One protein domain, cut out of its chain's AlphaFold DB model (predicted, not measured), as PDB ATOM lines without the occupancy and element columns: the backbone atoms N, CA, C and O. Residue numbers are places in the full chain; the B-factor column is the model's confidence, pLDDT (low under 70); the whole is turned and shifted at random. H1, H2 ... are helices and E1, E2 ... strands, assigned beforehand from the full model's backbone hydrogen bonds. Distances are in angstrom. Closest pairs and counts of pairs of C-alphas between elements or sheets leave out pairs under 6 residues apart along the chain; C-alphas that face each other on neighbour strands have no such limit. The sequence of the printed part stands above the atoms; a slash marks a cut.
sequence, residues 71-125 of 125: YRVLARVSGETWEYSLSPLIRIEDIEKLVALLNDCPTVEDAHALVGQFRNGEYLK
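AT A GLANCE: This is residues 71 to 125 of the 125 residues of an uncharacterized protein of Flavobacterium sp. 38-13 (UniProt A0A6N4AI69). A two-stranded hairpin, E1 and E2, and a helical hairpin, H1 and H2, pack together with their long directions nearly along one axis, and seen along that axis the strand ribbon, H1 and H2 stand at the corners of a triangle. H1 packs on the E1 side of the ribbon, while H2 runs along both strands, and a short tail, residues 120 to 125, follows H2. The printed part has 55 residues, with two named strands and two named helices in the order E1, E2, H1, H2 along the chain; the sheet has the order E1 - E2 and is antiparallel, and the class is mixed, helices and strands. The whole is compact, with a radius of gyration of the C-alphas of 10.6 A, and only just elongated, with spans of 30 by 20 by 15 A.

IN THESE COORDINATES: The strand E1 holds residues 71 to 77, from Tyr 71 to Val 77, and measures 18.9 A from first to last C-alpha; C-alpha 71 is at (35.286, 21.496, -6.418). After Ser 78 and Gly 79 comes the strand E2, residues 80 to 86, from Glu 80 to Leu 86, 19.6 A long in the same sense. Five residues, 87 to 91, lead to the helix H1, residues 92 to 104, which has 13 residues and measures 19.1 A; its first C-alpha, that of Ile 92, is at (26.946, 23.051, -3.568). Residues 105 to 107 lead on to the helix H2, residues 108 to 119, which measures 16.6 A and ends with C-alpha 119 at (37.179, 20.483, 6.087). After H2, residues 122 to 124 form a helical run of three residues.

HOW THE PARTS SIT: E1 and E2 are antiparallel neighbours and form a hairpin, with 156 degrees between their N-to-C directions. The C-alphas of Val 73 and Tyr 84 face each other at 5.1 A, and those of Arg 76 and Thr 81 at 4.5 A. Across this pair N 73 and O 84 are within hydrogen-bond range at 2.9 A, and N 82 and O 75 at 2.8 A. H1 and E1 have 5 pairs of C-alphas within 8 A, the closest being those of Ala 75 and Leu 102, 6.5 A apart. H1 has 19 pairs of C-alphas within 10 A with E1 and 1 with E2. H2 has 12 such pairs with E2 and 8 with E1. The closest C-alphas of H2 and E1 are those of Val 108 and Val 77, 6.1 A apart, and the closest of H2 and E2 are those of Val 115 and Tyr 84, 7.9 A apart. H1 and H2 touch, H1 with its residues 98 to 102 alone, and their closest C-alphas are those of Leu 102 and Ala 111, 6.0 A apart. They form a helical hairpin, at a shallow tilt of 18 degrees, opposite ways. In H2 every O i to N i+4 pair is within hydrogen-bond range, and in H1 8 of 9 are.

THE WHOLE: The two C-alphas farthest apart are those of Gly 79 and Lys 125, 32.3 A, and the first and last printed C-alphas, those of Tyr 71 and Lys 125, are 21.4 A apart. The printed part runs from residue 71 to residue 125, the chain's last residue, and has no cut. The links E1 to E2, E2 to H1 and H1 to H2 are tight, with 2, 5 and 3 residues. The mean pLDDT of the printed part is 85.8; the model's confidence is low, under 70, at residues 122 to 125.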
ATOM      1  N   TYR A  71      35.410  20.055  -6.227       92.31
ATOM      2  CA  TYR A  71      35.286  21.496  -6.418       92.31
ATOM      3  C   TYR A  71      36.673  22.123  -6.337       92.31
ATOM      4  O   TYR A  71      37.496  21.702  -5.528       92.31
ATOM      5  N   ARG A  72      36.904  23.116  -7.193       92.88
ATOM      6  CA  ARG A  72      38.118  23.925  -7.219       92.88
ATOM      7  C   ARG A  72      37.675  25.347  -6.919       92.88
ATOM      8  O   ARG A  72      36.924  25.919  -7.708       92.88
ATOM      9  N   VAL A  73      38.037  25.844  -5.747       91.44
ATOM     10  CA  VAL A  73      37.725  27.203  -5.301       91.44
ATOM     11  C   VAL A  73      39.000  28.016  -5.418       91.44
ATOM     12  O   VAL A  73      40.021  27.627  -4.860       91.44
ATOM     13  N   LEU A  74      38.941  29.113  -6.168       91.12
ATOM     14  CA  LEU A  74      40.038  30.064  -6.286       91.12
ATOM     15  C   LEU A  74      39.731  31.247  -5.372       91.12
ATOM     16  O   LEU A  74      38.710  31.907  -5.565       91.12
ATOM     17  N   ALA A  75      40.592  31.494  -4.393       88.31
ATOM     18  CA  ALA A  75      40.536  32.679  -3.550       88.31
ATOM     19  C   ALA A  75      41.642  33.639  -3.985       88.31
ATOM     20  O   ALA A  75      42.793  33.229  -4.143       88.31
ATOM     21  N   ARG A  76      41.298  34.910  -4.197       88.12
ATOM     22  CA  ARG A  76      42.273  35.951  -4.513       88.12
ATOM     23  C   ARG A  76      42.423  36.854  -3.302       88.12
ATOM     24  O   ARG A  76      41.497  37.587  -2.984       88.12
ATOM     25  N   VAL A  77      43.582  36.805  -2.657       86.06
ATOM     26  CA  VAL A  77      43.863  37.572  -1.439       86.06
ATOM     27  C   VAL A  77      45.157  38.340  -1.656       86.06
ATOM     28  O   VAL A  77      46.154  37.764  -2.082       86.06
ATOM     29  N   SER A  78      45.127  39.655  -1.433       80.56
ATOM     30  CA  SER A  78      46.303  40.535  -1.538       80.56
ATOM     31  C   SER A  78      47.101  40.409  -2.847       80.56
ATOM     32  O   SER A  78      48.316  40.562  -2.868       80.56
ATOM     33  N   GLY A  79      46.415  40.138  -3.963       82.69
ATOM     34  CA  GLY A  79      47.033  40.005  -5.287       82.69
ATOM     35  C   GLY A  79      47.499  38.590  -5.646       82.69
ATOM     36  O   GLY A  79      47.688  38.319  -6.831       82.69
ATOM     37  N   GLU A  80      47.574  37.675  -4.682       85.88
ATOM     38  CA  GLU A  80      47.904  36.265  -4.896       85.88
ATOM     39  C   GLU A  80      46.644  35.420  -5.100       85.88
ATOM     40  O   GLU A  80      45.556  35.763  -4.633       85.88
ATOM     41  N   THR A  81      46.777  34.312  -5.835       88.88
ATOM     42  CA  THR A  81      45.670  33.384  -6.104       88.88
ATOM     43  C   THR A  81      45.955  32.032  -5.476       88.88
ATOM     44  O   THR A  81      46.961  31.398  -5.786       88.88
ATOM     45  N   TRP A  82      45.024  31.570  -4.651       89.25
ATOM     46  CA  TRP A  82      45.101  30.312  -3.925       89.25
ATOM     47  C   TRP A  82      44.017  29.355  -4.412       89.25
ATOM     48  O   TRP A  82      42.843  29.717  -4.482       89.25
ATOM     49  N   GLU A  83      44.404  28.126  -4.759       93.19
ATOM     50  CA  GLU A  83      43.475  27.086  -5.208       93.19
ATOM     51  C   GLU A  83      43.213  26.061  -4.101       93.19
ATOM     52  O   GLU A  83      44.117  25.368  -3.635       93.19
ATOM     53  N   TYR A  84      41.940  25.899  -3.743       92.31
ATOM     54  CA  TYR A  84      41.480  24.898  -2.792       92.31
ATOM     55  C   TYR A  84      40.669  23.810  -3.490       92.31
ATOM     56  O   TYR A  84      39.655  24.072  -4.143       92.31
ATOM     57  N   SER A  85      41.087  22.559  -3.300       92.88
ATOM     58  CA  SER A  85      40.332  21.381  -3.717       92.88
ATOM     59  C   SER A  85      39.427  20.882  -2.585       92.88
ATOM     60  O   SER A  85      39.846  20.750  -1.427       92.88
ATOM     61  N   LEU A  86      38.162  20.621  -2.920       91.00
ATOM     62  CA  LEU A  86      37.124  20.161  -1.993       91.00
ATOM     63  C   LEU A  86      36.379  18.946  -2.555       91.00
ATOM     64  O   LEU A  86      36.245  18.773  -3.771       91.00
ATOM     65  N   SER A  87      35.860  18.105  -1.660       90.06
ATOM     66  CA  SER A  87      35.189  16.854  -2.028       90.06
ATOM     67  C   SER A  87      33.934  17.092  -2.890       90.06
ATOM     68  O   SER A  87      33.144  17.989  -2.589       90.06
ATOM     69  N   PRO A  88      33.684  16.266  -3.930       88.88
ATOM     70  CA  PRO A  88      32.465  16.342  -4.744       88.88
ATOM     71  C   PRO A  88      31.187  16.040  -3.950       88.88
ATOM     72  O   PRO A  88      30.090  16.359  -4.406       88.88
ATOM     73  N   LEU A  89      31.327  15.411  -2.781       88.81
ATOM     74  CA  LEU A  89      30.220  15.057  -1.902       88.81
ATOM     75  C   LEU A  89      29.737  16.241  -1.067       88.81
ATOM     76  O   LEU A  89      28.736  16.109  -0.385       88.81
ATOM     77  N   ILE A  90      30.404  17.392  -1.089       88.38
ATOM     78  CA  ILE A  90      29.933  18.563  -0.350       88.38
ATOM     79  C   ILE A  90      28.777  19.204  -1.122       88.38
ATOM     80  O   ILE A  90      28.821  19.330  -2.352       88.38
ATOM     81  N   ARG A  91      27.717  19.582  -0.401       87.88
ATOM     82  CA  ARG A  91      26.569  20.286  -0.982       87.88
ATOM     83  C   ARG A  91      27.040  21.583  -1.627       87.88
ATOM     84  O   ARG A  91      27.832  22.321  -1.047       87.88
ATOM     85  N   ILE A  92      26.542  21.856  -2.828       90.19
ATOM     86  CA  ILE A  92      26.946  23.051  -3.568       90.19
ATOM     87  C   ILE A  92      26.578  24.335  -2.816       90.19
ATOM     88  O   ILE A  92      27.342  25.290  -2.859       90.19
ATOM     89  N   GLU A  93      25.477  24.331  -2.061       88.94
ATOM     90  CA  GLU A  93      25.047  25.469  -1.246       88.94
ATOM     91  C   GLU A  93      26.061  25.815  -0.145       88.94
ATOM     92  O   GLU A  93      26.283  26.986   0.148       88.94
ATOM     93  N   ASP A  94      26.709  24.809   0.449       89.81
ATOM     94  CA  ASP A  94      27.721  25.028   1.488       89.81
ATOM     95  C   ASP A  94      29.009  25.609   0.879       89.81
ATOM     96  O   ASP A  94      29.688  26.421   1.501       89.81
ATOM     97  N   ILE A  95      29.316  25.255  -0.373       91.25
ATOM     98  CA  ILE A  95      30.452  25.824  -1.109       91.25
ATOM     99  C   ILE A  95      30.167  27.253  -1.556       91.25
ATOM    100  O   ILE A  95      31.055  28.090  -1.473       91.25
ATOM    101  N   GLU A  96      28.949  27.558  -2.002       91.19
ATOM    102  CA  GLU A  96      28.549  28.935  -2.325       91.19
ATOM    103  C   GLU A  96      28.712  29.850  -1.098       91.19
ATOM    104  O   GLU A  96      29.251  30.948  -1.225       91.19
ATOM    105  N   LYS A  97      28.348  29.369   0.100       90.88
ATOM    106  CA  LYS A  97      28.591  30.086   1.363       90.88
ATOM    107  C   LYS A  97      30.077  30.256   1.666       90.88
ATOM    108  O   LYS A  97      30.498  31.349   2.015       90.88
ATOM    109  N   LEU A  98      30.868  29.192   1.512       91.06
ATOM    110  CA  LEU A  98      32.317  29.246   1.702       91.06
ATOM    111  C   LEU A  98      32.967  30.284   0.778       91.06
ATOM    112  O   LEU A  98      33.791  31.072   1.222       91.06
ATOM    113  N   VAL A  99      32.586  30.294  -0.500       91.25
ATOM    114  CA  VAL A  99      33.101  31.252  -1.488       91.25
ATOM    115  C   VAL A  99      32.715  32.681  -1.119       91.25
ATOM    116  O   VAL A  99      33.549  33.570  -1.250       91.25
ATOM    117  N   ALA A 100      31.490  32.902  -0.632       90.38
ATOM    118  CA  ALA A 100      31.070  34.214  -0.150       90.38
ATOM    119  C   ALA A 100      31.939  34.686   1.028       90.38
ATOM    120  O   ALA A 100      32.458  35.791   0.982       90.38
ATOM    121  N   LEU A 101      32.182  33.821   2.021       89.12
ATOM    122  CA  LEU A 101      33.039  34.149   3.167       89.12
ATOM    123  C   LEU A 101      34.493  34.421   2.757       89.12
ATOM    124  O   LEU A 101      35.103  35.365   3.242       89.12
ATOM    125  N   LEU A 102      35.039  33.625   1.833       89.19
ATOM    126  CA  LEU A 102      36.403  33.811   1.324       89.19
ATOM    127  C   LEU A 102      36.590  35.130   0.573       89.19
ATOM    128  O   LEU A 102      37.710  35.626   0.503       89.19
ATOM    129  N   ASN A 103      35.523  35.683  -0.004       87.12
ATOM    130  CA  ASN A 103      35.578  36.970  -0.688       87.12
ATOM    131  C   ASN A 103      35.729  38.148   0.290       87.12
ATOM    132  O   ASN A 103      36.266  39.183  -0.093       87.12
ATOM    133  N   ASP A 104      35.291  37.975   1.539       86.44
ATOM    134  CA  ASP A 104      35.373  38.993   2.591       86.44
ATOM    135  C   ASP A 104      36.663  38.871   3.431       86.44
ATOM    136  O   ASP A 104      36.947  39.732   4.265       86.44
ATOM    137  N   CYS A 105      37.466  37.818   3.225       84.88
ATOM    138  CA  CYS A 105      38.699  37.579   3.976       84.88
ATOM    139  C   CYS A 105      39.835  38.533   3.546       84.88
ATOM    140  O   CYS A 105      40.223  38.534   2.374       84.88
ATOM    141  N   PRO A 106      40.443  39.287   4.482       79.62
ATOM    142  CA  PRO A 106      41.522  40.223   4.166       79.62
ATOM    143  C   PRO A 106      42.905  39.559   4.084       79.62
ATOM    144  O   PRO A 106      43.786  40.068   3.390       79.62
ATOM    145  N   THR A 107      43.123  38.444   4.786       87.31
ATOM    146  CA  THR A 107      44.433  37.786   4.908       87.31
ATOM    147  C   THR A 107      44.398  36.337   4.430       87.31
ATOM    148  O   THR A 107      43.377  35.647   4.449       87.31
ATOM    149  N   VAL A 108      45.560  35.872   3.965       87.56
ATOM    150  CA  VAL A 108      45.748  34.507   3.456       87.56
ATOM    151  C   VAL A 108      45.592  33.484   4.588       87.56
ATOM    152  O   VAL A 108      45.004  32.421   4.393       87.56
ATOM    153  N   GLU A 109      46.065  33.821   5.789       87.94
ATOM    154  CA  GLU A 109      45.958  32.978   6.984       87.94
ATOM    155  C   GLU A 109      44.497  32.715   7.369       87.94
ATOM    156  O   GLU A 109      44.125  31.559   7.586       87.94
ATOM    157  N   ASP A 110      43.652  33.751   7.341       88.00
ATOM    158  CA  ASP A 110      42.220  33.623   7.618       88.00
ATOM    159  C   ASP A 110      41.542  32.719   6.585       88.00
ATOM    160  O   ASP A 110      40.760  31.835   6.943       88.00
ATOM    161  N   ALA A 111      41.894  32.862   5.302       87.50
ATOM    162  CA  ALA A 111      41.376  32.000   4.241       87.50
ATOM    163  C   ALA A 111      41.761  30.522   4.458       87.50
ATOM    164  O   ALA A 111      40.919  29.628   4.313       87.50
ATOM    165  N   HIS A 112      43.007  30.242   4.855       89.38
ATOM    166  CA  HIS A 112      43.446  28.882   5.181       89.38
ATOM    167  C   HIS A 112      42.740  28.315   6.413       89.38
ATOM    168  O   HIS A 112      42.306  27.159   6.380       89.38
ATOM    169  N   ALA A 113      42.602  29.111   7.474       89.81
ATOM    170  CA  ALA A 113      41.900  28.715   8.688       89.81
ATOM    171  C   ALA A 113      40.434  28.378   8.386       89.81
ATOM    172  O   ALA A 113      39.938  27.329   8.802       89.81
ATOM    173  N   LEU A 114      39.773  29.206   7.579       90.06
ATOM    174  CA  LEU A 114      38.376  29.038   7.200       90.06
ATOM    175  C   LEU A 114      38.162  27.766   6.367       90.06
ATOM    176  O   LEU A 114      37.274  26.961   6.662       90.06
ATOM    177  N   VAL A 115      39.023  27.509   5.378       90.25
ATOM    178  CA  VAL A 115      38.992  26.251   4.612       90.25
ATOM    179  C   VAL A 115      39.307  25.043   5.506       90.25
ATOM    180  O   VAL A 115      38.714  23.975   5.325       90.25
ATOM    181  N   GLY A 116      40.206  25.191   6.482       88.31
ATOM    182  CA  GLY A 116      40.524  24.161   7.476       88.31
ATOM    183  C   GLY A 116      39.319  23.788   8.344       88.31
ATOM    184  O   GLY A 116      38.939  22.618   8.403       88.31
ATOM    185  N   GLN A 117      38.655  24.783   8.932       87.75
ATOM    186  CA  GLN A 117      37.418  24.618   9.706       87.75
ATOM    187  C   GLN A 117      36.311  23.964   8.865       87.75
ATOM    188  O   GLN A 117      35.591  23.077   9.330       87.75
ATOM    189  N   PHE A 118      36.200  24.352   7.590       88.12
ATOM    190  CA  PHE A 118      35.230  23.771   6.665       88.12
ATOM    191  C   PHE A 118      35.500  22.283   6.399       88.12
ATOM    192  O   PHE A 118      34.569  21.476   6.360       88.12
ATOM    193  N   ARG A 119      36.772  21.889   6.263       86.12
ATOM    194  CA  ARG A 119      37.179  20.483   6.087       86.12
ATOM    195  C   ARG A 119      36.929  19.635   7.334       86.12
ATOM    196  O   ARG A 119      36.520  18.485   7.194       86.12
ATOM    197  N   ASN A 120      37.127  20.205   8.519       82.69
ATOM    198  CA  ASN A 120      36.914  19.523   9.798       82.69
ATOM    199  C   ASN A 120      35.426  19.402  10.180       82.69
ATOM    200  O   ASN A 120      35.090  18.740  11.160       82.69
ATOM    201  N   GLY A 121      34.523  20.002   9.395       72.38
ATOM    202  CA  GLY A 121      33.079  19.935   9.619       72.38
ATOM    203  C   GLY A 121      32.576  20.856  10.732       72.38
ATOM    204  O   GLY A 121      31.412  20.757  11.114       72.38
ATOM    205  N   GLU A 122      33.410  21.769  11.232       60.97
ATOM    206  CA  GLU A 122      33.031  22.722  12.284       60.97
ATOM    207  C   GLU A 122      32.019  23.762  11.782       60.97
ATOM    208  O   GLU A 122      31.180  24.218  12.549       60.97
ATOM    209  N   TYR A 123      32.006  24.034  10.473       55.84
ATOM    210  CA  TYR A 123      31.035  24.911   9.800       55.84
ATOM    211  C   TYR A 123      29.642  24.296   9.570       55.84
ATOM    212  O   TYR A 123      28.742  24.984   9.092       55.84
ATOM    213  N   LEU A 124      29.467  22.995   9.826       53.00
ATOM    214  CA  LEU A 124      28.204  22.277   9.593       53.00
ATOM    215  C   LEU A 124      27.376  22.078  10.875       53.00
ATOM    216  O   LEU A 124      26.335  21.417  10.800       53.00
ATOM    217  N   LYS A 125      27.844  22.597  12.019       42.75
ATOM    218  CA  LYS A 125      27.107  22.602  13.291       42.75
ATOM    219  C   LYS A 125      26.093  23.738  13.355       42.75
ATOM    220  O   LYS A 125      26.401  24.836  12.845       42.75
TER     221      LYS A 125